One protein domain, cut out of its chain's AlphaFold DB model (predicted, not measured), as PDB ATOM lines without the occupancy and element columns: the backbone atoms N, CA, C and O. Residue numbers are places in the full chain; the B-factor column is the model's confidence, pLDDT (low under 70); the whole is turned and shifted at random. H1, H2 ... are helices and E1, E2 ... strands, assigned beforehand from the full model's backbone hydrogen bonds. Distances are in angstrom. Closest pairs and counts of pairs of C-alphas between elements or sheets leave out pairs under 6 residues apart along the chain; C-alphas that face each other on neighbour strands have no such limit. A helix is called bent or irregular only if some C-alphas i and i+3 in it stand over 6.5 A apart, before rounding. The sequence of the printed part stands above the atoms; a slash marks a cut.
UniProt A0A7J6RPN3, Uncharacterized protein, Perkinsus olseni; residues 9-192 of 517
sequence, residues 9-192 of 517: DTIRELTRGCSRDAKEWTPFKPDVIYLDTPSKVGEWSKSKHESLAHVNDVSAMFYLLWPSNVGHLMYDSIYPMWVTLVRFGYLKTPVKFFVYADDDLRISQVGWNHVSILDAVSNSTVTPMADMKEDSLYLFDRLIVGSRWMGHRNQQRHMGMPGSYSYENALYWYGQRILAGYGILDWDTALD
ATOM      1  N   ASP A   9     137.288 169.291  13.410       54.31
ATOM      2  CA  ASP A   9     135.832 169.420  13.379       54.31
ATOM      3  C   ASP A   9     135.122 168.107  13.712       54.31
ATOM      4  O   ASP A   9     134.196 168.128  14.519       54.31
ATOM      5  N   THR A  10     135.584 166.958  13.197       55.03
ATOM      6  CA  THR A  10     135.004 165.646  13.551       55.03
ATOM      7  C   THR A  10     135.186 165.345  15.041       55.03
ATOM      8  O   THR A  10     134.290 164.818  15.696       55.03
ATOM      9  N   ILE A  11     136.332 165.724  15.622       55.38
ATOM     10  CA  ILE A  11     136.592 165.586  17.065       55.38
ATOM     11  C   ILE A  11     135.724 166.562  17.878       55.38
ATOM     12  O   ILE A  11     135.182 166.197  18.926       55.38
ATOM     13  N   ARG A  12     135.569 167.807  17.409       57.81
ATOM     14  CA  ARG A  12     134.704 168.815  18.038       57.81
ATOM     15  C   ARG A  12     133.241 168.386  18.007       57.81
ATOM     16  O   ARG A  12     132.578 168.536  19.021       57.81
ATOM     17  N   GLU A  13     132.748 167.819  16.915       59.09
ATOM     18  CA  GLU A  13     131.381 167.298  16.795       59.09
ATOM     19  C   GLU A  13     131.110 166.196  17.828       59.09
ATOM     20  O   GLU A  13     130.187 166.303  18.630       59.09
ATOM     21  N   LEU A  14     132.012 165.216  17.932       52.62
ATOM     22  CA  LEU A  14     131.930 164.121  18.905       52.62
ATOM     23  C   LEU A  14     132.047 164.568  20.377       52.62
ATOM     24  O   LEU A  14     131.767 163.782  21.290       52.62
ATOM     25  N   THR A  15     132.501 165.804  20.615       50.84
ATOM     26  CA  THR A  15     132.632 166.427  21.940       50.84
ATOM     27  C   THR A  15     131.649 167.581  22.168       50.84
ATOM     28  O   THR A  15     131.608 168.121  23.278       50.84
ATOM     29  N   ARG A  16     130.815 167.942  21.187       50.00
ATOM     30  CA  ARG A  16     129.711 168.903  21.330       50.00
ATOM     31  C   ARG A  16     128.474 168.189  21.892       50.00
ATOM     32  O   ARG A  16     128.291 166.993  21.710       50.00
ATOM     33  N   GLY A  17     127.664 168.926  22.654       45.34
ATOM     34  CA  GLY A  17     126.461 168.410  23.317       45.34
ATOM     35  C   GLY A  17     126.723 167.825  24.711       45.34
ATOM     36  O   GLY A  17     127.341 166.774  24.877       45.34
ATOM     37  N   CYS A  18     126.236 168.503  25.752       36.91
ATOM     38  CA  CYS A  18     125.988 167.847  27.035       36.91
ATOM     39  C   CYS A  18     124.746 166.954  26.896       36.91
ATOM     40  O   CYS A  18     123.859 167.235  26.090       36.91
ATOM     41  N   SER A  19     124.708 165.865  27.667       40.97
ATOM     42  CA  SER A  19     123.592 164.919  27.738       40.97
ATOM     43  C   SER A  19     122.230 165.619  27.760       40.97
ATOM     44  O   SER A  19     122.037 166.581  28.498       40.97
ATOM     45  N   ARG A  20     121.310 165.081  26.955       42.53
ATOM     46  CA  ARG A  20     119.871 165.359  26.910       42.53
ATOM     47  C   ARG A  20     119.305 165.737  28.290       42.53
ATOM     48  O   ARG A  20     119.391 164.939  29.217       42.53
ATOM     49  N   ASP A  21     118.626 166.878  28.385       37.88
ATOM     50  CA  ASP A  21     117.532 167.026  29.348       37.88
ATOM     51  C   ASP A  21     116.389 166.159  28.800       37.88
ATOM     52  O   ASP A  21     115.677 166.550  27.867       37.88
ATOM     53  N   ALA A  22     116.280 164.908  29.256       41.41
ATOM     54  CA  ALA A  22     115.119 164.095  28.911       41.41
ATOM     55  C   ALA A  22     113.873 164.812  29.448       41.41
ATOM     56  O   ALA A  22     113.929 165.441  30.498       41.41
ATOM     57  N   LYS A  23     112.775 164.746  28.687       38.84
ATOM     58  CA  LYS A  23     111.595 165.636  28.688       38.84
ATOM     59  C   LYS A  23     110.959 165.982  30.050       38.84
ATOM     60  O   LYS A  23     110.141 166.891  30.094       38.84
ATOM     61  N   GLU A  24     111.321 165.288  31.120       41.12
ATOM     62  CA  GLU A  24     110.756 165.388  32.473       41.12
ATOM     63  C   GLU A  24     111.794 165.076  33.572       41.12
ATOM     64  O   GLU A  24     111.461 164.969  34.748       41.12
ATOM     65  N   TRP A  25     113.068 164.924  33.206       42.88
ATOM     66  CA  TRP A  25     114.095 164.393  34.091       42.88
ATOM     67  C   TRP A  25     114.940 165.544  34.600       42.88
ATOM     68  O   TRP A  25     115.503 166.309  33.814       42.88
ATOM     69  N   THR A  26     115.029 165.683  35.922       41.81
ATOM     70  CA  THR A  26     115.978 166.621  36.518       41.81
ATOM     71  C   THR A  26     117.362 166.180  36.043       41.81
ATOM     72  O   THR A  26     117.731 165.034  36.307       41.81
ATOM     73  N   PRO A  27     118.112 167.009  35.289       46.34
ATOM     74  CA  PRO A  27     119.439 166.624  34.837       46.34
ATOM     75  C   PRO A  27     120.233 166.146  36.043       46.34
ATOM     76  O   PRO A  27     120.185 166.797  37.091       46.34
ATOM     77  N   PHE A  28     120.933 165.016  35.899       46.06
ATOM     78  CA  PHE A  28     121.840 164.530  36.930       46.06
ATOM     79  C   PHE A  28     122.892 165.615  37.182       46.06
ATOM     80  O   PHE A  28     123.869 165.764  36.448       46.06
ATOM     81  N   LYS A  29     122.623 166.429  38.197       52.62
ATOM     82  CA  LYS A  29     123.447 167.524  38.689       52.62
ATOM     83  C   LYS A  29     123.821 167.137  40.109       52.62
ATOM     84  O   LYS A  29     123.215 167.659  41.042       52.62
ATOM     85  N   PRO A  30     124.723 166.156  40.282       56.62
ATOM     86  CA  PRO A  30     125.172 165.818  41.617       56.62
ATOM     87  C   PRO A  30     125.779 167.075  42.235       56.62
ATOM     88  O   PRO A  30     126.446 167.852  41.544       56.62
ATOM     89  N   ASP A  31     125.561 167.271  43.531       57.25
ATOM     90  CA  ASP A  31     126.292 168.291  44.267       57.25
ATOM     91  C   ASP A  31     127.780 167.937  44.216       57.25
ATOM     92  O   ASP A  31     128.249 166.986  44.845       57.25
ATOM     93  N   VAL A  32     128.537 168.681  43.409       61.78
ATOM     94  CA  VAL A  32     129.979 168.477  43.283       61.78
ATOM     95  C   VAL A  32     130.658 169.172  44.452       61.78
ATOM     96  O   VAL A  32     130.843 170.390  44.460       61.78
ATOM     97  N   ILE A  33     131.046 168.380  45.446       65.94
ATOM     98  CA  ILE A  33     131.840 168.851  46.577       65.94
ATOM     99  C   ILE A  33     133.316 168.643  46.244       65.94
ATOM    100  O   ILE A  33     133.799 167.519  46.132       65.94
ATOM    101  N   TYR A  34     134.049 169.745  46.099       64.94
ATOM    102  CA  TYR A  34     135.490 169.704  45.875       64.94
ATOM    103  C   TYR A  34     136.225 169.479  47.196       64.94
ATOM    104  O   TYR A  34     136.210 170.329  48.087       64.94
ATOM    105  N   LEU A  35     136.902 168.339  47.301       73.25
ATOM    106  CA  LEU A  35     137.752 167.983  48.433       73.25
ATOM    107  C   LEU A  35     139.199 167.965  47.934       73.25
ATOM    108  O   LEU A  35     139.656 167.009  47.319       73.25
ATOM    109  N   ASP A  36     139.906 169.071  48.149       72.75
ATOM    110  CA  ASP A  36     141.244 169.338  47.591       72.75
ATOM    111  C   ASP A  36     142.384 168.504  48.206       72.75
ATOM    112  O   ASP A  36     143.520 168.564  47.737       72.75
ATOM    113  N   THR A  37     142.106 167.735  49.261       71.62
ATOM    114  CA  THR A  37     143.104 166.955  49.999       71.62
ATOM    115  C   THR A  37     142.512 165.636  50.506       71.62
ATOM    116  O   THR A  37     141.359 165.611  50.949       71.62
ATOM    117  N   PRO A  38     143.295 164.535  50.537       71.31
ATOM    118  CA  PRO A  38     142.834 163.253  51.081       71.31
ATOM    119  C   PRO A  38     142.326 163.331  52.532       71.31
ATOM    120  O   PRO A  38     141.395 162.618  52.903       71.31
ATOM    121  N   SER A  39     142.890 164.222  53.357       75.25
ATOM    122  CA  SER A  39     142.449 164.443  54.743       75.25
ATOM    123  C   SER A  39     141.013 164.966  54.827       75.25
ATOM    124  O   SER A  39     140.240 164.474  55.649       75.25
ATOM    125  N   LYS A  40     140.620 165.886  53.936       75.25
ATOM    126  CA  LYS A  40     139.250 166.419  53.887       75.25
ATOM    127  C   LYS A  40     138.224 165.373  53.460       75.25
ATOM    128  O   LYS A  40     137.095 165.425  53.933       75.25
ATOM    129  N   VAL A  41     138.606 164.395  52.633       68.50
ATOM    130  CA  VAL A  41     137.741 163.246  52.293       68.50
ATOM    131  C   VAL A  41     137.439 162.410  53.535       68.50
ATOM    132  O   VAL A  41     136.281 162.091  53.799       68.50
ATOM    133  N   GLY A  42     138.465 162.114  54.337       70.69
ATOM    134  CA  GLY A  42     138.305 161.359  55.581       70.69
ATOM    135  C   GLY A  42     137.472 162.092  56.637       70.69
ATOM    136  O   GLY A  42     136.666 161.467  57.323       70.69
ATOM    137  N   GLU A  43     137.640 163.408  56.770       76.62
ATOM    138  CA  GLU A  43     136.845 164.243  57.683       76.62
ATOM    139  C   GLU A  43     135.386 164.360  57.230       76.62
ATOM    140  O   GLU A  43     134.473 164.166  58.034       76.62
ATOM    141  N   TRP A  44     135.163 164.607  55.936       77.31
ATOM    142  CA  TRP A  44     133.827 164.705  55.355       77.31
ATOM    143  C   TRP A  44     133.062 163.378  55.468       77.31
ATOM    144  O   TRP A  44     131.938 163.375  55.965       77.31
ATOM    145  N   SER A  45     133.688 162.243  55.136       70.00
ATOM    146  CA  SER A  45     133.077 160.912  55.283       70.00
ATOM    147  C   SER A  45     132.708 160.605  56.741       70.00
ATOM    148  O   SER A  45     131.578 160.210  57.022       70.00
ATOM    149  N   LYS A  46     133.610 160.870  57.701       74.69
ATOM    150  CA  LYS A  46     133.320 160.684  59.136       74.69
ATOM    151  C   LYS A  46     132.164 161.559  59.625       74.69
ATOM    152  O   LYS A  46     131.415 161.123  60.494       74.69
ATOM    153  N   SER A  47     132.014 162.766  59.074       74.88
ATOM    154  CA  SER A  47     130.936 163.697  59.438       74.88
ATOM    155  C   SER A  47     129.546 163.241  58.984       74.88
ATOM    156  O   SER A  47     128.547 163.708  59.528       74.88
ATOM    157  N   LYS A  48     129.472 162.328  58.008       74.44
ATOM    158  CA  LYS A  48     128.212 161.823  57.456       74.44
ATOM    159  C   LYS A  48     127.671 160.579  58.163       74.44
ATOM    160  O   LYS A  48     126.523 160.236  57.940       74.44
ATOM    161  N   HIS A  49     128.442 159.948  59.056       63.53
ATOM    162  CA  HIS A  49     128.063 158.698  59.745       63.53
ATOM    163  C   HIS A  49     127.693 157.524  58.810       63.53
ATOM    164  O   HIS A  49     127.103 156.544  59.255       63.53
ATOM    165  N   GLU A  50     128.086 157.590  57.541       69.25
ATOM    166  CA  GLU A  50     127.813 156.575  56.521       69.25
ATOM    167  C   GLU A  50     128.967 155.566  56.432       69.25
ATOM    168  O   GLU A  50     130.138 155.904  56.651       69.25
ATOM    169  N   SER A  51     128.669 154.310  56.090       76.88
ATOM    170  CA  SER A  51     129.724 153.326  55.824       76.88
ATOM    171  C   SER A  51     130.393 153.598  54.476       76.88
ATOM    172  O   SER A  51     129.705 153.720  53.465       76.88
ATOM    173  N   LEU A  52     131.728 153.656  54.446       81.00
ATOM    174  CA  LEU A  52     132.503 153.845  53.217       81.00
ATOM    175  C   LEU A  52     132.717 152.508  52.490       81.00
ATOM    176  O   LEU A  52     133.387 151.612  53.008       81.00
ATOM    177  N   ALA A  53     132.186 152.391  51.277       85.06
ATOM    178  CA  ALA A  53     132.407 151.282  50.360       85.06
ATOM    179  C   ALA A  53     133.416 151.690  49.278       85.06
ATOM    180  O   ALA A  53     133.188 152.622  48.509       85.06
ATOM    181  N   HIS A  54     134.539 150.979  49.203       87.50
ATOM    182  CA  HIS A  54     135.528 151.186  48.148       87.50
ATOM    183  C   HIS A  54     135.166 150.363  46.911       87.50
ATOM    184  O   HIS A  54     134.952 149.152  46.999       87.50
ATOM    185  N   VAL A  55     135.139 151.020  45.756       90.00
ATOM    186  CA  VAL A  55     134.941 150.405  44.447       90.00
ATOM    187  C   VAL A  55     136.235 150.555  43.657       90.00
ATOM    188  O   VAL A  55     136.515 151.597  43.065       90.00
ATOM    189  N   ASN A  56     137.031 149.489  43.671       90.75
ATOM    190  CA  ASN A  56     138.314 149.466  42.975       90.75
ATOM    191  C   ASN A  56     138.124 149.392  41.447       90.75
ATOM    192  O   ASN A  56     137.041 149.037  40.969       90.75
ATOM    193  N   ASP A  57     139.204 149.606  40.698       94.19
ATOM    194  CA  ASP A  57     139.269 149.456  39.234       94.19
ATOM    195  C   ASP A  57     138.419 150.486  38.459       94.19
ATOM    196  O   ASP A  57     138.081 151.564  38.950       94.19
ATOM    197  N   VAL A  58     138.119 150.184  37.192       96.19
ATOM    198  CA  VAL A  58     137.339 151.053  36.305       96.19
ATOM    199  C   VAL A  58     135.856 150.745  36.453       96.19
ATOM    200  O   VAL A  58     135.423 149.602  36.302       96.19
ATOM    201  N   SER A  59     135.073 151.789  36.704       96.25
ATOM    202  CA  SER A  59     133.618 151.729  36.783       96.25
ATOM    203  C   SER A  59     132.973 152.665  35.765       96.25
ATOM    204  O   SER A  59     133.514 153.726  35.449       96.25
ATOM    205  N   ALA A  60     131.796 152.292  35.280       94.38
ATOM    206  CA  ALA A  60     130.968 153.096  34.396       94.38
ATOM    207  C   ALA A  60     129.562 153.233  34.971       94.38
ATOM    208  O   ALA A  60     128.978 152.239  35.395       94.38
ATOM    209  N   MET A  61     129.011 154.446  34.945       90.94
ATOM    210  CA  MET A  61     127.648 154.732  35.386       90.94
ATOM    211  C   MET A  61     126.819 155.338  34.257       90.94
ATOM    212  O   MET A  61     127.206 156.352  33.664       90.94
ATOM    213  N   PHE A  62     125.679 154.716  33.959       88.81
ATOM    214  CA  PHE A  62     124.785 155.143  32.882       88.81
ATOM    215  C   PHE A  62     123.344 154.667  33.077       88.81
ATOM    216  O   PHE A  62     123.041 153.825  33.920       88.81
ATOM    217  N   TYR A  63     122.457 155.242  32.269       84.62
ATOM    218  CA  TYR A  63     121.031 154.956  32.262       84.62
ATOM    219  C   TYR A  63     120.699 153.858  31.244       84.62
ATOM    220  O   TYR A  63     121.202 153.891  30.119       84.62
ATOM    221  N   LEU A  64     119.817 152.926  31.605       82.88
ATOM    222  CA  LEU A  64     119.243 151.930  30.701       82.88
ATOM    223  C   LEU A  64     117.949 152.464  30.083       82.88
ATOM    224  O   LEU A  64     116.879 152.424  30.688       82.88
ATOM    225  N   LEU A  65     118.047 152.969  28.858       79.62
ATOM    226  CA  LEU A  65     116.914 153.421  28.061       79.62
ATOM    227  C   LEU A  65     116.221 152.224  27.405       79.62
ATOM    228  O   LEU A  65     116.843 151.457  26.669       79.62
ATOM    229  N   TRP A  66     114.914 152.096  27.652       77.00
ATOM    230  CA  TRP A  66     114.044 151.058  27.081       77.00
ATOM    231  C   TRP A  66     114.632 149.633  27.162       77.00
ATOM    232  O   TRP A  66     114.724 148.951  26.138       77.00
ATOM    233  N   PRO A  67     115.002 149.141  28.361       80.06
ATOM    234  CA  PRO A  67     115.691 147.857  28.527       80.06
ATOM    235  C   PRO A  67     114.893 146.643  28.014       80.06
ATOM    236  O   PRO A  67     115.478 145.598  27.742       80.06
ATOM    237  N   SER A  68     113.575 146.773  27.821       80.00
ATOM    238  CA  SER A  68     112.715 145.748  27.210       80.00
ATOM    239  C   SER A  68     112.903 145.588  25.697       80.00
ATOM    240  O   SER A  68     112.471 144.584  25.130       80.00
ATOM    241  N   ASN A  69     113.552 146.542  25.028       84.00
ATOM    242  CA  ASN A  69     113.898 146.468  23.616       84.00
ATOM    243  C   ASN A  69     115.416 146.383  23.466       84.00
ATOM    244  O   ASN A  69     116.136 147.355  23.669       84.00
ATOM    245  N   VAL A  70     115.903 145.222  23.038       86.19
ATOM    246  CA  VAL A  70     117.336 144.952  22.863       86.19
ATOM    247  C   VAL A  70     118.057 145.922  21.927       86.19
ATOM    248  O   VAL A  70     119.211 146.245  22.181       86.19
ATOM    249  N   GLY A  71     117.399 146.432  20.881       87.94
ATOM    250  CA  GLY A  71     117.999 147.446  20.011       87.94
ATOM    251  C   GLY A  71     118.269 148.744  20.772       87.94
ATOM    252  O   GLY A  71     119.362 149.296  20.692       87.94
ATOM    253  N   HIS A  72     117.311 149.190  21.579       85.75
ATOM    254  CA  HIS A  72     117.476 150.381  22.411       85.75
ATOM    255  C   HIS A  72     118.467 150.163  23.563       85.75
ATOM    256  O   HIS A  72     119.351 150.991  23.778       85.75
ATOM    257  N   LEU A  73     118.402 149.016  24.243       87.75
ATOM    258  CA  LEU A  73     119.364 148.655  25.285       87.75
ATOM    259  C   LEU A  73     120.801 148.682  24.746       87.75
ATOM    260  O   LEU A  73     121.676 149.336  25.316       87.75
ATOM    261  N   MET A  74     121.042 148.010  23.617       91.44
ATOM    262  CA  MET A  74     122.373 147.928  23.021       91.44
ATOM    263  C   MET A  74     122.896 149.288  22.582       91.44
ATOM    264  O   MET A  74     124.073 149.555  22.804       91.44
ATOM    265  N   TYR A  75     122.062 150.129  21.969       91.12
ATOM    266  CA  TYR A  75     122.572 151.272  21.213       91.12
ATOM    267  C   TYR A  75     122.209 152.649  21.733       91.12
ATOM    268  O   TYR A  75     122.908 153.601  21.410       91.12
ATOM    269  N   ASP A  76     121.182 152.770  22.565       85.06
ATOM    270  CA  ASP A  76     120.875 154.026  23.248       85.06
ATOM    271  C   ASP A  76     121.415 154.041  24.685       85.06
ATOM    272  O   ASP A  76     121.481 155.103  25.296       85.06
ATOM    273  N   SER A  77     121.861 152.890  25.213       87.38
ATOM    274  CA  SER A  77     122.390 152.774  26.584       87.38
ATOM    275  C   SER A  77     123.843 152.298  26.626       87.38
ATOM    276  O   SER A  77     124.728 153.032  27.068       87.38
ATOM    277  N   ILE A  78     124.109 151.082  26.134       92.94
ATOM    278  CA  ILE A  78     125.412 150.426  26.313       92.94
ATOM    279  C   ILE A  78     126.453 150.964  25.331       92.94
ATOM    280  O   ILE A  78     127.542 151.347  25.754       92.94
ATOM    281  N   TYR A  79     126.132 151.040  24.039       93.81
ATOM    282  CA  TYR A  79     127.050 151.547  23.018       93.81
ATOM    283  C   TYR A  79     127.561 152.973  23.302       93.81
ATOM    284  O   TYR A  79     128.768 153.186  23.237       93.81
ATOM    285  N   PRO A  80     126.722 153.944  23.706       90.88
ATOM    286  CA  PRO A  80     127.193 155.282  24.063       90.88
ATOM    287  C   PRO A  80     128.231 155.266  25.193       90.88
ATOM    288  O   PRO A  80     129.247 155.970  25.149       90.88
ATOM    289  N   MET A  81     127.980 154.451  26.223       92.25
ATOM    290  CA  MET A  81     128.939 154.253  27.307       92.25
ATOM    291  C   MET A  81     130.212 153.586  26.776       92.25
ATOM    292  O   MET A  81     131.314 154.038  27.069       92.25
ATOM    293  N   TRP A  82     130.078 152.570  25.927       94.00
ATOM    294  CA  TRP A  82     131.202 151.893  25.290       94.00
ATOM    295  C   TRP A  82     132.104 152.838  24.484       94.00
ATOM    296  O   TRP A  82     133.320 152.821  24.678       94.00
ATOM    297  N   VAL A  83     131.540 153.710  23.645       91.44
ATOM    298  CA  VAL A  83     132.317 154.715  22.897       91.44
ATOM    299  C   VAL A  83     133.129 155.582  23.865       91.44
ATOM    300  O   VAL A  83     134.311 155.845  23.636       91.44
ATOM    301  N   THR A  84     132.530 155.964  24.994       89.75
ATOM    302  CA  THR A  84     133.217 156.721  26.050       89.75
ATOM    303  C   THR A  84     134.362 155.909  26.667       89.75
ATOM    304  O   THR A  84     135.474 156.420  26.792       89.75
ATOM    305  N   LEU A  85     134.142 154.631  26.991       92.38
ATOM    306  CA  LEU A  85     135.173 153.733  27.527       92.38
ATOM    307  C   LEU A  85     136.375 153.594  26.586       92.38
ATOM    308  O   LEU A  85     137.519 153.700  27.034       92.38
ATOM    309  N   VAL A  86     136.129 153.397  25.289       91.44
ATOM    310  CA  VAL A  86     137.193 153.262  24.283       91.44
ATOM    311  C   VAL A  86     138.019 154.542  24.185       91.44
ATOM    312  O   VAL A  86     139.247 154.466  24.176       91.44
ATOM    313  N   ARG A  87     137.382 155.719  24.214       87.19
ATOM    314  CA  ARG A  87     138.080 157.018  24.185       87.19
ATOM    315  C   ARG A  87     139.009 157.243  25.370       87.19
ATOM    316  O   ARG A  87     140.051 157.871  25.220       87.19
ATOM    317  N   PHE A  88     138.655 156.716  26.539       89.19
ATOM    318  CA  PHE A  88     139.528 156.749  27.712       89.19
ATOM    319  C   PHE A  88     140.562 155.608  27.746       89.19
ATOM    320  O   PHE A  88     141.297 155.479  28.724       89.19
ATOM    321  N   GLY A  89     140.656 154.797  26.687       90.69
ATOM    322  CA  GLY A  89     141.658 153.741  26.553       90.69
ATOM    323  C   GLY A  89     141.297 152.426  27.251       90.69
ATOM    324  O   GLY A  89     142.182 151.608  27.495       90.69
ATOM    325  N   TYR A  90     140.019 152.186  27.563       94.00
ATOM    326  CA  TYR A  90     139.571 150.989  28.292       94.00
ATOM    327  C   TYR A  90     139.073 149.846  27.399       94.00
ATOM    328  O   TYR A  90     138.323 148.989  27.863       94.00
ATOM    329  N   LEU A  91     139.539 149.778  26.148       93.62
ATOM    330  CA  LEU A  91     139.146 148.778  25.141       93.62
ATOM    331  C   LEU A  91     139.073 147.339  25.696       93.62
ATOM    332  O   LEU A  91     138.032 146.695  25.599       93.62
ATOM    333  N   LYS A  92     140.146 146.855  26.334       94.94
ATOM    334  CA  LYS A  92     140.233 145.490  26.896       94.94
ATOM    335  C   LYS A  92     139.911 145.381  28.386       94.94
ATOM    336  O   LYS A  92     139.907 144.288  28.942       94.94
ATOM    337  N   THR A  93     139.715 146.512  29.061       95.62
ATOM    338  CA  THR A  93     139.627 146.538  30.528       95.62
ATOM    339  C   THR A  93     138.258 146.005  30.959       95.62
ATOM    340  O   THR A  93     137.252 146.443  30.392       95.62
ATOM    341  N   PRO A  94     138.176 145.065  31.917       96.50
ATOM    342  CA  PRO A  94     136.934 144.768  32.626       96.50
ATOM    343  C   PRO A  94     136.394 146.030  33.304       96.50
ATOM    344  O   PRO A  94     137.151 146.740  33.964       96.50
ATOM    345  N   VAL A  95     135.108 146.332  33.139       96.75
ATOM    346  CA  VAL A  95     134.501 147.559  33.676       96.75
ATOM    347  C   VAL A  95     133.284 147.209  34.507       96.75
ATOM    348  O   VAL A  95     132.374 146.560  34.010       96.75
ATOM    349  N   LYS A  96     133.233 147.681  35.753       96.38
ATOM    350  CA  LYS A  96     132.063 147.511  36.623       96.38
ATOM    351  C   LYS A  96     130.958 148.458  36.172       96.38
ATOM    352  O   LYS A  96     131.185 149.664  36.084       96.38
ATOM    353  N   PHE A  97     129.776 147.941  35.865       94.44
ATOM    354  CA  PHE A  97     128.649 148.754  35.409       94.44
ATOM    355  C   PHE A  97     127.714 149.075  36.568       94.44
ATOM    356  O   PHE A  97     127.209 148.174  37.222       94.44
ATOM    357  N   PHE A  98     127.455 150.360  36.779       91.00
ATOM    358  CA  PHE A  98     126.457 150.883  37.703       91.00
ATOM    359  C   PHE A  98     125.309 151.439  36.876       91.00
ATOM    360  O   PHE A  98     125.449 152.458  36.199       91.00
ATOM    361  N   VAL A  99     124.193 150.722  36.861       87.81
ATOM    362  CA  VAL A  99     123.111 150.995  35.917       87.81
ATOM    363  C   VAL A  99     121.906 151.573  36.633       87.81
ATOM    364  O   VAL A  99     121.405 150.998  37.600       87.81
ATOM    365  N   TYR A 100     121.431 152.713  36.150       84.69
ATOM    366  CA  TYR A 100     120.130 153.239  36.535       84.69
ATOM    367  C   TYR A 100     119.086 152.730  35.539       84.69
ATOM    368  O   TYR A 100     119.276 152.855  34.330       84.69
ATOM    369  N   ALA A 101     117.989 152.167  36.032       75.06
ATOM    370  CA  ALA A 101     116.812 151.836  35.237       75.06
ATOM    371  C   ALA A 101     115.620 152.579  35.843       75.06
ATOM    372  O   ALA A 101     115.597 152.780  37.055       75.06
ATOM    373  N   ASP A 102     114.673 152.997  35.005       65.38
ATOM    374  CA  ASP A 102     113.435 153.646  35.454       65.38
ATOM    375  C   ASP A 102     112.744 152.809  36.546       65.38
ATOM    376  O   ASP A 102     112.753 151.578  36.457       65.38
ATOM    377  N   ASP A 103     112.145 153.447  37.555       50.12
ATOM    378  CA  ASP A 103     111.627 152.780  38.765       50.12
ATOM    379  C   ASP A 103     110.517 151.751  38.455       50.12
ATOM    380  O   ASP A 103     110.370 150.747  39.163       50.12
ATOM    381  N   ASP A 104     109.793 151.944  37.348       53.44
ATOM    382  CA  ASP A 104     108.784 151.006  36.830       53.44
ATOM    383  C   ASP A 104     109.392 149.777  36.123       53.44
ATOM    384  O   ASP A 104     108.698 148.805  35.820       53.44
ATOM    385  N   LEU A 105     110.699 149.791  35.861       54.75
ATOM    386  CA  LEU A 105     111.457 148.745  35.180       54.75
ATOM    387  C   LEU A 105     112.549 148.218  36.105       54.75
ATOM    388  O   LEU A 105     113.746 148.301  35.816       54.75
ATOM    389  N   ARG A 106     112.141 147.584  37.211       56.19
ATOM    390  CA  ARG A 106     113.072 146.726  37.953       56.19
ATOM    391  C   ARG A 106     113.686 145.734  36.970       56.19
ATOM    392  O   ARG A 106     112.960 145.084  36.220       56.19
ATOM    393  N   ILE A 107     115.009 145.577  36.998       57.38
ATOM    394  CA  ILE A 107     115.734 144.664  36.096       57.38
ATOM    395  C   ILE A 107     115.149 143.242  36.147       57.38
ATOM    396  O   ILE A 107     115.117 142.548  35.139       57.38
ATOM    397  N   SER A 108     114.578 142.849  37.289       54.56
ATOM    398  CA  SER A 108     113.880 141.574  37.464       54.56
ATOM    399  C   SER A 108     112.582 141.408  36.657       54.56
ATOM    400  O   SER A 108     112.165 140.270  36.447       54.56
ATOM    401  N   GLN A 109     111.947 142.497  36.210       52.31
ATOM    402  CA  GLN A 109     110.690 142.521  35.445       52.31
ATOM    403  C   GLN A 109     110.898 142.701  33.935       52.31
ATOM    404  O   GLN A 109     110.000 142.399  33.146       52.31
ATOM    405  N   VAL A 110     112.074 143.168  33.512       57.59
ATOM    406  CA  VAL A 110     112.447 143.209  32.097       57.59
ATOM    407  C   VAL A 110     112.698 141.769  31.653       57.59
ATOM    408  O   VAL A 110     113.524 141.083  32.243       57.59
ATOM    409  N   GLY A 111     111.973 141.283  30.640       55.25
ATOM    410  CA  GLY A 111     112.164 139.932  30.102       55.25
ATOM    411  C   GLY A 111     113.654 139.631  29.892       55.25
ATOM    412  O   GLY A 111     114.315 140.280  29.085       55.25
ATOM    413  N   TRP A 112     114.168 138.666  30.653       52.19
ATOM    414  CA  TRP A 112     115.590 138.434  30.951       52.19
ATOM    415  C   TRP A 112     116.493 138.096  29.759       52.19
ATOM    416  O   TRP A 112     117.694 137.904  29.928       52.19
ATOM    417  N   ASN A 113     115.962 138.027  28.542       58.16
ATOM    418  CA  ASN A 113     116.698 137.442  27.429       58.16
ATOM    419  C   ASN A 113     117.884 138.299  26.976       58.16
ATOM    420  O   ASN A 113     118.798 137.758  26.371       58.16
ATOM    421  N   HIS A 114     117.906 139.606  27.261       73.75
ATOM    422  CA  HIS A 114     118.923 140.510  26.706       73.75
ATOM    423  C   HIS A 114     119.810 141.196  27.746       73.75
ATOM    424  O   HIS A 114     120.793 141.810  27.358       73.75
ATOM    425  N   VAL A 115     119.521 141.081  29.048       77.69
ATOM    426  CA  VAL A 115     120.317 141.729  30.114       77.69
ATOM    427  C   VAL A 115     121.725 141.137  30.205       77.69
ATOM    428  O   VAL A 115     122.660 141.863  30.525       77.69
ATOM    429  N   SER A 116     121.904 139.870  29.815       86.88
ATOM    430  CA  SER A 116     123.218 139.208  29.774       86.88
ATOM    431  C   SER A 116     124.242 139.927  28.892       86.88
ATOM    432  O   SER A 116     125.440 139.704  29.039       86.88
ATOM    433  N   ILE A 117     123.807 140.826  28.000       91.88
ATOM    434  CA  ILE A 117     124.733 141.659  27.234       91.88
ATOM    435  C   ILE A 117     125.473 142.677  28.106       91.88
ATOM    436  O   ILE A 117     126.603 143.036  27.787       91.88
ATOM    437  N   LEU A 118     124.874 143.135  29.211       92.19
ATOM    438  CA  LEU A 118     125.564 143.987  30.180       92.19
ATOM    439  C   LEU A 118     126.714 143.213  30.822       92.19
ATOM    440  O   LEU A 118     127.809 143.757  30.938       92.19
ATOM    441  N   ASP A 119     126.501 141.943  31.165       91.56
ATOM    442  CA  ASP A 119     127.554 141.074  31.696       91.56
ATOM    443  C   ASP A 119     128.639 140.829  30.640       91.56
ATOM    444  O   ASP A 119     129.818 141.052  30.906       91.56
ATOM    445  N   ALA A 120     128.246 140.490  29.406       93.75
ATOM    446  CA  ALA A 120     129.182 140.263  28.305       93.75
ATOM    447  C   ALA A 120     130.049 141.503  28.004       93.75
ATOM    448  O   ALA A 120     131.265 141.399  27.851       93.75
ATOM    449  N   VAL A 121     129.447 142.695  27.947       95.75
ATOM    450  CA  VAL A 121     130.180 143.938  27.663       95.75
ATOM    451  C   VAL A 121     130.943 144.431  28.894       95.75
ATOM    452  O   VAL A 121     132.045 144.952  28.750       95.75
ATOM    453  N   SER A 122     130.431 144.281  30.112       95.56
ATOM    454  CA  SER A 122     131.176 144.668  31.319       95.56
ATOM    455  C   SER A 122     132.420 143.795  31.507       95.56
ATOM    456  O   SER A 122     133.488 144.311  31.851       95.56
ATOM    457  N   ASN A 123     132.290 142.488  31.233       94.50
ATOM    458  CA  ASN A 123     133.220 141.436  31.648       94.50
ATOM    459  C   ASN A 123     133.616 141.575  33.125       94.50
ATOM    460  O   ASN A 123     134.765 141.394  33.525       94.50
ATOM    461  N   SER A 124     132.660 142.027  33.933       94.19
ATOM    462  CA  SER A 124     132.823 142.331  35.345       94.19
ATOM    463  C   SER A 124     131.450 142.283  36.018       94.19
ATOM    464  O   SER A 124     130.559 141.557  35.587       94.19
ATOM    465  N   THR A 125     131.273 143.031  37.102       91.69
ATOM    466  CA  THR A 125     130.002 143.117  37.816       91.69
ATOM    467  C   THR A 125     129.094 144.182  37.215       91.69
ATOM    468  O   THR A 125     129.526 145.320  37.007       91.69
ATOM    469  N   VAL A 126     127.819 143.846  37.046       91.44
ATOM    470  CA  VAL A 126     126.735 144.796  36.789       91.44
ATOM    471  C   VAL A 126     125.948 144.980  38.087       91.44
ATOM    472  O   VAL A 126     125.507 144.013  38.702       91.44
ATOM    473  N   THR A 127     125.803 146.218  38.542       89.62
ATOM    474  CA  THR A 127     125.130 146.583  39.789       89.62
ATOM    475  C   THR A 127     124.027 147.592  39.487       89.62
ATOM    476  O   THR A 127     124.319 148.704  39.036       89.62
ATOM    477  N   PRO A 128     122.754 147.239  39.718       86.38
ATOM    478  CA  PRO A 128     121.666 148.206  39.674       86.38
ATOM    479  C   PRO A 128     121.898 149.279  40.735       86.38
ATOM    480  O   PRO A 128     122.230 148.964  41.876       86.38
ATOM    481  N   MET A 129     121.704 150.551  40.392       82.81
ATOM    482  CA  MET A 129     121.889 151.636  41.361       82.81
ATOM    483  C   MET A 129     120.921 151.531  42.546       82.81
ATOM    484  O   MET A 129     121.293 151.895  43.654       82.81
ATOM    485  N   ALA A 130     119.728 150.963  42.342       78.88
ATOM    486  CA  ALA A 130     118.766 150.686  43.412       78.88
ATOM    487  C   ALA A 130     119.254 149.633  44.431       78.88
ATOM    488  O   ALA A 130     118.745 149.581  45.545       78.88
ATOM    489  N   ASP A 131     120.244 148.811  44.064       82.25
ATOM    490  CA  ASP A 131     120.850 147.824  44.966       82.25
ATOM    491  C   ASP A 131     122.039 148.415  45.749       82.25
ATOM    492  O   ASP A 131     122.609 147.759  46.629       82.25
ATOM    493  N   MET A 132     122.436 149.656  45.445       81.06
ATOM    494  CA  MET A 132     123.409 150.390  46.249       81.06
ATOM    495  C   MET A 132     122.752 150.815  47.568       81.06
ATOM    496  O   MET A 132     121.599 151.229  47.609       81.06
ATOM    497  N   LYS A 133     123.483 150.694  48.677       77.56
ATOM    498  CA  LYS A 133     122.961 151.009  50.009       77.56
ATOM    499  C   LYS A 133     122.801 152.521  50.154       77.56
ATOM    500  O   LYS A 133     123.795 153.235  50.057       77.56
ATOM    501  N   GLU A 134     121.583 152.969  50.455       70.94
ATOM    502  CA  GLU A 134     121.249 154.391  50.638       70.94
ATOM    503  C   GLU A 134     122.118 155.073  51.715       70.94
ATOM    504  O   GLU A 134     122.529 156.212  51.531       70.94
ATOM    505  N   ASP A 135     122.497 154.348  52.776       71.31
ATOM    506  CA  ASP A 135     123.330 154.860  53.882       71.31
ATOM    507  C   ASP A 135     124.846 154.624  53.681       71.31
ATOM    508  O   ASP A 135     125.611 154.479  54.642       71.31
ATOM    509  N   SER A 136     125.304 154.463  52.435       76.56
ATOM    510  CA  SER A 136     126.714 154.196  52.128       76.56
ATOM    511  C   SER A 136     127.335 155.243  51.220       76.56
ATOM    512  O   SER A 136     126.802 155.594  50.171       76.56
ATOM    513  N   LEU A 137     128.549 155.651  51.585       80.94
ATOM    514  CA  LEU A 137     129.397 156.471  50.742       80.94
ATOM    515  C   LEU A 137     130.239 155.566  49.844       80.94
ATOM    516  O   LEU A 137     130.933 154.681  50.340       80.94
ATOM    517  N   TYR A 138     130.230 155.803  48.534       84.12
ATOM    518  CA  TYR A 138     131.008 155.016  47.577       84.12
ATOM    519  C   TYR A 138     132.225 155.799  47.084       84.12
ATOM    520  O   TYR A 138     132.091 156.888  46.527       84.12
ATOM    521  N   LEU A 139     133.419 155.234  47.270       85.31
ATOM    522  CA  LEU A 139     134.672 155.784  46.757       85.31
ATOM    523  C   LEU A 139     135.164 154.942  45.582       85.31
ATOM    524  O   LEU A 139     135.533 153.785  45.765       85.31
ATOM    525  N   PHE A 140     135.190 155.539  44.394       89.94
ATOM    526  CA  PHE A 140     135.627 154.891  43.160       89.94
ATOM    527  C   PHE A 140     137.076 155.252  42.832       89.94
ATOM    528  O   PHE A 140     137.420 156.434  42.849       89.94
ATOM    529  N   ASP A 141     137.891 154.268  42.444       89.88
ATOM    530  CA  ASP A 141     139.227 154.536  41.887       89.88
ATOM    531  C   ASP A 141     139.114 155.339  40.586       89.88
ATOM    532  O   ASP A 141     139.807 156.340  40.385       89.88
ATOM    533  N   ARG A 142     138.219 154.894  39.692       92.31
ATOM    534  CA  ARG A 142     137.830 155.604  38.471       92.31
ATOM    535  C   ARG A 142     136.358 155.364  38.165       92.31
ATOM    536  O   ARG A 142     135.937 154.221  37.996       92.31
ATOM    537  N   LEU A 143     135.603 156.447  38.021       92.06
ATOM    538  CA  LEU A 143     134.206 156.415  37.600       92.06
ATOM    539  C   LEU A 143     134.026 157.219  36.313       92.06
ATOM    540  O   LEU A 143     134.359 158.401  36.257       92.06
ATOM    541  N   ILE A 144     133.486 156.571  35.288       90.31
ATOM    542  CA  ILE A 144     133.143 157.187  34.007       90.31
ATOM    543  C   ILE A 144     131.634 157.381  33.988       90.31
ATOM    544  O   ILE A 144     130.880 156.419  34.123       90.31
ATOM    545  N   VAL A 145     131.195 158.628  33.851       85.19
ATOM    546  CA  VAL A 145     129.777 158.987  33.920       85.19
ATOM    547  C   VAL A 145     129.343 159.655  32.631       85.19
ATOM    548  O   VAL A 145     129.956 160.626  32.184       85.19
ATOM    549  N   GLY A 146     128.219 159.177  32.104       71.62
ATOM    550  CA  GLY A 146     127.546 159.788  30.972       71.62
ATOM    551  C   GLY A 146     128.201 159.472  29.630       71.62
ATOM    552  O   GLY A 146     129.369 159.113  29.525       71.62
ATOM    553  N   SER A 147     127.391 159.608  28.588       69.56
ATOM    554  CA  SER A 147     127.731 159.169  27.236       69.56
ATOM    555  C   SER A 147     127.343 160.177  26.148       69.56
ATOM    556  O   SER A 147     127.475 159.889  24.965       69.56
ATOM    557  N   ARG A 148     126.908 161.385  26.541       73.19
ATOM    558  CA  ARG A 148     126.549 162.506  25.646       73.19
ATOM    559  C   ARG A 148     125.652 162.056  24.472       73.19
ATOM    560  O   ARG A 148     124.753 161.249  24.679       73.19
ATOM    561  N   TRP A 149     125.840 162.616  23.275       71.94
ATOM    562  CA  TRP A 149     125.096 162.295  22.051       71.94
ATOM    563  C   TRP A 149     125.753 161.142  21.278       71.94
ATOM    564  O   TRP A 149     126.152 161.303  20.129       71.94
ATOM    565  N   MET A 150     125.924 159.988  21.929       77.88
ATOM    566  CA  MET A 150     126.560 158.809  21.318       77.88
ATOM    567  C   MET A 150     125.583 157.635  21.105       77.88
ATOM    568  O   MET A 150     126.024 156.519  20.833       77.88
ATOM    569  N   GLY A 151     124.273 157.878  21.252       78.56
ATOM    570  CA  GLY A 151     123.172 156.938  20.996       78.56
ATOM    571  C   GLY A 151     123.005 156.572  19.529       78.56
ATOM    572  O   GLY A 151     123.449 157.300  18.646       78.56
ATOM    573  N   HIS A 152     122.283 155.483  19.263       76.50
ATOM    574  CA  HIS A 152     121.823 155.156  17.912       76.50
ATOM    575  C   HIS A 152     120.988 156.309  17.355       76.50
ATOM    576  O   HIS A 152     121.208 156.748  16.229       76.50
ATOM    577  N   ARG A 153     120.072 156.867  18.149       74.62
ATOM    578  CA  ARG A 153     119.257 158.002  17.687       74.62
ATOM    579  C   ARG A 153     120.027 159.314  17.537       74.62
ATOM    580  O   ARG A 153     119.443 160.291  17.081       74.62
ATOM    581  N   ASN A 154     121.307 159.351  17.912       77.31
ATOM    582  CA  ASN A 154     122.106 160.544  17.736       77.31
ATOM    583  C   ASN A 154     122.671 160.619  16.322       77.31
ATOM    584  O   ASN A 154     123.564 159.859  15.950       77.31
ATOM    585  N   GLN A 155     122.158 161.574  15.554       76.94
ATOM    586  CA  GLN A 155     122.604 161.816  14.193       76.94
ATOM    587  C   GLN A 155     124.018 162.392  14.210       76.94
ATOM    588  O   GLN A 155     124.377 163.179  15.083       76.94
ATOM    589  N   GLN A 156     124.827 161.974  13.253       79.06
ATOM    590  CA  GLN A 156     126.167 162.498  13.031       79.06
ATOM    591  C   GLN A 156     126.187 163.103  11.630       79.06
ATOM    592  O   GLN A 156     125.399 162.708  10.767       79.06
ATOM    593  N   ARG A 157     127.102 164.034  11.370       79.62
ATOM    594  CA  ARG A 157     127.337 164.551  10.020       79.62
ATOM    595  C   ARG A 157     127.604 163.429   9.029       79.62
ATOM    596  O   ARG A 157     127.097 163.473   7.920       79.62
ATOM    597  N   HIS A 158     128.406 162.454   9.447       79.94
ATOM    598  CA  HIS A 158     128.604 161.215   8.715       79.94
ATOM    599  C   HIS A 158     127.746 160.160   9.368       79.94
ATOM    600  O   HIS A 158     128.015 159.744  10.489       79.94
ATOM    601  N   MET A 159     126.747 159.707   8.636       81.25
ATOM    602  CA  MET A 159     125.608 158.905   9.075       81.25
ATOM    603  C   MET A 159     125.908 157.515   9.648       81.25
ATOM    604  O   MET A 159     125.031 156.666   9.647       81.25
ATOM    605  N   GLY A 160     127.130 157.226  10.088       86.25
ATOM    606  CA  GLY A 160     127.473 156.019  10.832       86.25
ATOM    607  C   GLY A 160     127.268 156.180  12.339       86.25
ATOM    608  O   GLY A 160     127.115 157.283  12.858       86.25
ATOM    609  N   MET A 161     127.319 155.057  13.058       87.50
ATOM    610  CA  MET A 161     127.308 155.070  14.522       87.50
ATOM    611  C   MET A 161     128.477 155.906  15.094       87.50
ATOM    612  O   MET A 161     129.605 155.798  14.585       87.50
ATOM    613  N   PRO A 162     128.256 156.688  16.170       86.00
ATOM    614  CA  PRO A 162     129.277 157.535  16.790       86.00
ATOM    615  C   PRO A 162     130.585 156.794  17.091       86.00
ATOM    616  O   PRO A 162     130.606 155.815  17.822       86.00
ATOM    617  N   GLY A 163     131.706 157.279  16.555       86.12
ATOM    618  CA  GLY A 163     133.020 156.669  16.793       86.12
ATOM    619  C   GLY A 163     133.404 155.533  15.832       86.12
ATOM    620  O   GLY A 163     134.449 154.910  16.009       86.12
ATOM    621  N   SER A 164     132.577 155.218  14.830       87.56
ATOM    622  CA  SER A 164     132.806 154.024  14.000       87.56
ATOM    623  C   SER A 164     133.759 154.217  12.820       87.56
ATOM    624  O   SER A 164     134.499 153.297  12.499       87.56
ATOM    625  N   TYR A 165     133.779 155.398  12.192       82.75
ATOM    626  CA  TYR A 165     134.756 155.750  11.139       82.75
ATOM    627  C   TYR A 165     135.929 156.593  11.638       82.75
ATOM    628  O   TYR A 165     136.790 156.991  10.851       82.75
ATOM    629  N   SER A 166     135.958 156.892  12.931       77.94
ATOM    630  CA  SER A 166     137.053 157.605  13.573       77.94
ATOM    631  C   SER A 166     138.126 156.626  14.070       77.94
ATOM    632  O   SER A 166     138.046 155.417  13.842       77.94
ATOM    633  N   TYR A 167     139.162 157.150  14.729       72.12
ATOM    634  CA  TYR A 167     140.303 156.357  15.200       72.12
ATOM    635  C   TYR A 167     139.908 155.257  16.202       72.12
ATOM    636  O   TYR A 167     140.646 154.290  16.362       72.12
ATOM    637  N   GLU A 168     138.756 155.392  16.865       81.50
ATOM    638  CA  GLU A 168     138.246 154.426  17.831       81.50
ATOM    639  C   GLU A 168     137.744 153.134  17.183       81.50
ATOM    640  O   GLU A 168     137.791 152.106  17.847       81.50
ATOM    641  N   ASN A 169     137.240 153.165  15.939       87.50
ATOM    642  CA  ASN A 169     136.534 152.043  15.295       87.50
ATOM    643  C   ASN A 169     135.498 151.379  16.237       87.50
ATOM    644  O   ASN A 169     135.451 150.157  16.418       87.50
ATOM    645  N   ALA A 170     134.704 152.211  16.919       92.00
ATOM    646  CA  ALA A 170     133.992 151.821  18.129       92.00
ATOM    647  C   ALA A 170     132.955 150.710  17.908       92.00
ATOM    648  O   ALA A 170     132.832 149.837  18.765       92.00
ATOM    649  N   LEU A 171     132.225 150.703  16.780       94.19
ATOM    650  CA  LEU A 171     131.223 149.664  16.495       94.19
ATOM    651  C   LEU A 171     131.845 148.297  16.205       94.19
ATOM    652  O   LEU A 171     131.321 147.290  16.677       94.19
ATOM    653  N   TYR A 172     132.983 148.250  15.512       94.88
ATOM    654  CA  TYR A 172     133.719 147.001  15.323       94.88
ATOM    655  C   TYR A 172     134.133 146.407  16.672       94.88
ATOM    656  O   TYR A 172     133.795 145.261  16.975       94.88
ATOM    657  N   TRP A 173     134.804 147.200  17.513       95.75
ATOM    658  CA  TRP A 173     135.267 146.716  18.811       95.75
ATOM    659  C   TRP A 173     134.134 146.440  19.793       95.75
ATOM    660  O   TRP A 173     134.275 145.568  20.644       95.75
ATOM    661  N   TYR A 174     133.000 147.129  19.658       96.56
ATOM    662  CA  TYR A 174     131.797 146.793  20.411       96.56
ATOM    663  C   TYR A 174     131.346 145.367  20.098       96.56
ATOM    664  O   TYR A 174     131.150 144.565  21.009       96.56
ATOM    665  N   GLY A 175     131.280 145.031  18.805       96.75
ATOM    666  CA  GLY A 175     130.983 143.679  18.351       96.75
ATOM    667  C   GLY A 175     132.004 142.662  18.864       96.75
ATOM    668  O   GLY A 175     131.610 141.665  19.461       96.75
ATOM    669  N   GLN A 176     133.309 142.935  18.722       97.12
ATOM    670  CA  GLN A 176     134.360 142.040  19.236       97.12
ATOM    671  C   GLN A 176     134.224 141.799  20.742       97.12
ATOM    672  O   GLN A 176     134.333 140.664  21.199       97.12
ATOM    673  N   ARG A 177     133.924 142.849  21.512       97.25
ATOM    674  CA  ARG A 177     133.754 142.760  22.963       97.25
ATOM    675  C   ARG A 177     132.527 141.953  23.360       97.25
ATOM    676  O   ARG A 177     132.623 141.147  24.277       97.25
ATOM    677  N   ILE A 178     131.405 142.124  22.662       97.31
ATOM    678  CA  ILE A 178     130.214 141.287  22.858       97.31
ATOM    679  C   ILE A 178     130.563 139.819  22.595       97.31
ATOM    680  O   ILE A 178     130.296 138.961  23.434       97.31
ATOM    681  N   LEU A 179     131.189 139.524  21.451       97.56
ATOM    682  CA  LEU A 179     131.551 138.157  21.074       97.56
ATOM    683  C   LEU A 179     132.527 137.524  22.081       97.56
ATOM    684  O   LEU A 179     132.346 136.369  22.468       97.56
ATOM    685  N   ALA A 180     133.521 138.279  22.546       97.56
ATOM    686  CA  ALA A 180     134.449 137.831  23.579       97.56
ATOM    687  C   ALA A 180     133.761 137.617  24.937       97.56
ATOM    688  O   ALA A 180     134.016 136.618  25.603       97.56
ATOM    689  N   GLY A 181     132.841 138.503  25.324       96.31
ATOM    690  CA  GLY A 181     132.063 138.386  26.560       96.31
ATOM    691  C   GLY A 181     131.167 137.145  26.612       96.31
ATOM    692  O   GLY A 181     130.971 136.573  27.678       96.31
ATOM    693  N   TYR A 182     130.681 136.673  25.460       96.25
ATOM    694  CA  TYR A 182     129.977 135.388  25.331       96.25
ATOM    695  C   TYR A 182     130.917 134.183  25.111       96.25
ATOM    696  O   TYR A 182     130.460 133.069  24.831       96.25
ATOM    697  N   GLY A 183     132.237 134.378  25.194       96.56
ATOM    698  CA  GLY A 183     133.237 133.326  24.992       96.56
ATOM    699  C   GLY A 183     133.262 132.751  23.573       96.56
ATOM    700  O   GLY A 183     133.658 131.604  23.378       96.56
ATOM    701  N   ILE A 184     132.777 133.501  22.579       97.06
ATOM    702  CA  ILE A 184     132.851 133.126  21.156       97.06
ATOM    703  C   ILE A 184     134.248 133.424  20.614       97.06
ATOM    704  O   ILE A 184     134.791 132.653  19.825       97.06
ATOM    705  N   LEU A 185     134.820 134.543  21.055       96.50
ATOM    706  CA  LEU A 185     136.193 134.936  20.777       96.50
ATOM    707  C   LEU A 185     137.011 134.935  22.068       96.50
ATOM    708  O   LEU A 185     136.467 135.076  23.162       96.50
ATOM    709  N   ASP A 186     138.326 134.803  21.929       95.69
ATOM    710  CA  ASP A 186     139.255 134.994  23.040       95.69
ATOM    711  C   ASP A 186     139.349 136.483  23.409       95.69
ATOM    712  O   ASP A 186     139.564 137.320  22.532       95.69
ATOM    713  N   TRP A 187     139.200 136.813  24.694       95.31
ATOM    714  CA  TRP A 187     139.138 138.201  25.168       95.31
ATOM    715  C   TRP A 187     140.407 138.994  24.872       95.31
ATOM    716  O   TRP A 187     140.334 140.119  24.376       95.31
ATOM    717  N   ASP A 188     141.567 138.408  25.163       94.25
ATOM    718  CA  ASP A 188     142.845 139.104  25.041       94.25
ATOM    719  C   ASP A 188     143.228 139.302  23.575       94.25
ATOM    720  O   ASP A 188     143.674 140.382  23.195       94.25
ATOM    721  N   THR A 189     142.991 138.294  22.732       93.88
ATOM    722  CA  THR A 189     143.308 138.361  21.303       93.88
ATOM    723  C   THR A 189     142.329 139.253  20.540       93.88
ATOM    724  O   THR A 189     142.753 140.059  19.710       93.88
ATOM    725  N   ALA A 190     141.023 139.136  20.808       94.00
ATOM    726  CA  ALA A 190     139.978 139.848  20.067       94.00
ATOM    727  C   ALA A 190     139.842 141.328  20.437       94.00
ATOM    728  O   ALA A 190     139.130 142.045  19.743       94.00
ATOM    729  N   LEU A 191     140.485 141.784  21.517       94.94
ATOM    730  CA  LEU A 191     140.508 143.190  21.943       94.94
ATOM    731  C   LEU A 191     141.923 143.792  21.922       94.94
ATOM    732  O   LEU A 191     142.126 144.899  22.432       94.94
ATOM    733  N   ASP A 192     142.901 143.091  21.341       92.94
ATOM    734  CA  ASP A 192     144.221 143.653  21.065       92.94
ATOM    735  C   ASP A 192     144.171 144.462  19.754       92.94
ATOM    736  O   ASP A 192     143.944 143.887  18.686       92.94
TER     737      ASP A 192
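Overview. This is residues 9 to 192 of the 517 residues of an uncharacterized protein of Perkinsus olseni (UniProt A0A7J6RPN3). A strongly twisted, parallel four-stranded sheet has H3 and H4 over it at one end, with H5 crossing beyond these two helices and H6 packed on H5. The bent strands E1 and E4 run together out to H2 at the far end; H1 lies off on its own, and residues 21 to 26 of the link after it stick out. The printed part has 184 residues, in the order H1 H2 E1 H3 E2 H4 E3 E4 H5 H6, with the sheet in the order E3 E2 E1 E4 and the class mixed, helices and strands. It is compact, with a radius of gyration of the C-alphas of 17.4 A and spans of 50 by 39 by 38 A.

Arrangement. Start at H1, residues 9 to 15, apart from each other named element. H2, residues 38 to 48, is on the sheet, over and across E1, residues 51 to 64; C-alphas 45 and 52 are their closest, 7.4 A apart. E1 bends by 102 degrees at residue 57. H3, residues 70 to 87, is over E1 and E4, residues 136 to 145, at a height of 9.6 A over the sheet; it is irregular, but only just: C-alphas 76 and 79 are 6.7 A apart. E4 bends by 98 degrees at residue 142; E1 and E4 are parallel neighbour strands, with N 53 and O 137 within hydrogen-bond range at 2.8 A. E2, residues 96 to 101, is E1's other neighbour, with N 98 and O 60 at 2.8 A. H4, residues 116 to 122, is over E3, residues 126 to 128, at a height of 9.1 A; N 127 and O 97 of E3 and E2 are 2.7 A apart. E1, H3, E2 and E2, H4, E3 are strand-helix-strand units, parallel neighbour strands with a helix between, each with a right-handed crossover; H3 and H4 on one face of the sheet make two layers. The hub H5, residues 170 to 181, touches H4 at a steep tilt of 67 degrees, closest at C-alphas 120 and 181, 3.9 A. With residues 170 to 174 alone it touches H3, closest at C-alphas 83 and 170, 5.8 A. H6, residues 187 to 190, touches H5, closest at C-alphas 180 and 187, 5.0 A. Every O i to N i+4 pair is within hydrogen-bond range in H1, H2, H4 and H5, and 9 of 14 in H3; H6 is too short for one.

Along the chain. Find C-alpha 9 at (135.832, 169.420, 13.379), where H1 begins. E1 starts at C-alpha 51, (129.724, 153.326, 55.824), and spans 27.3 A; H3 spans 24.0 A, E4 19.1 A, H2 and H5 16.0 A each, and E2 15.9 A. H6 ends at C-alpha 190, (139.978, 139.848, 20.067).

Size, cuts and confidence. The C-alphas farthest apart are those of His 49 and His 158, 51.1 A. The printed part has no cut; its long links are H1 to H2, E2 to H4 and E4 to H5. Mean pLDDT of the printed part is 78.9; look for values under 70 at residues 9 to 34, 41, 49 to 50, 102 to 113 and 147.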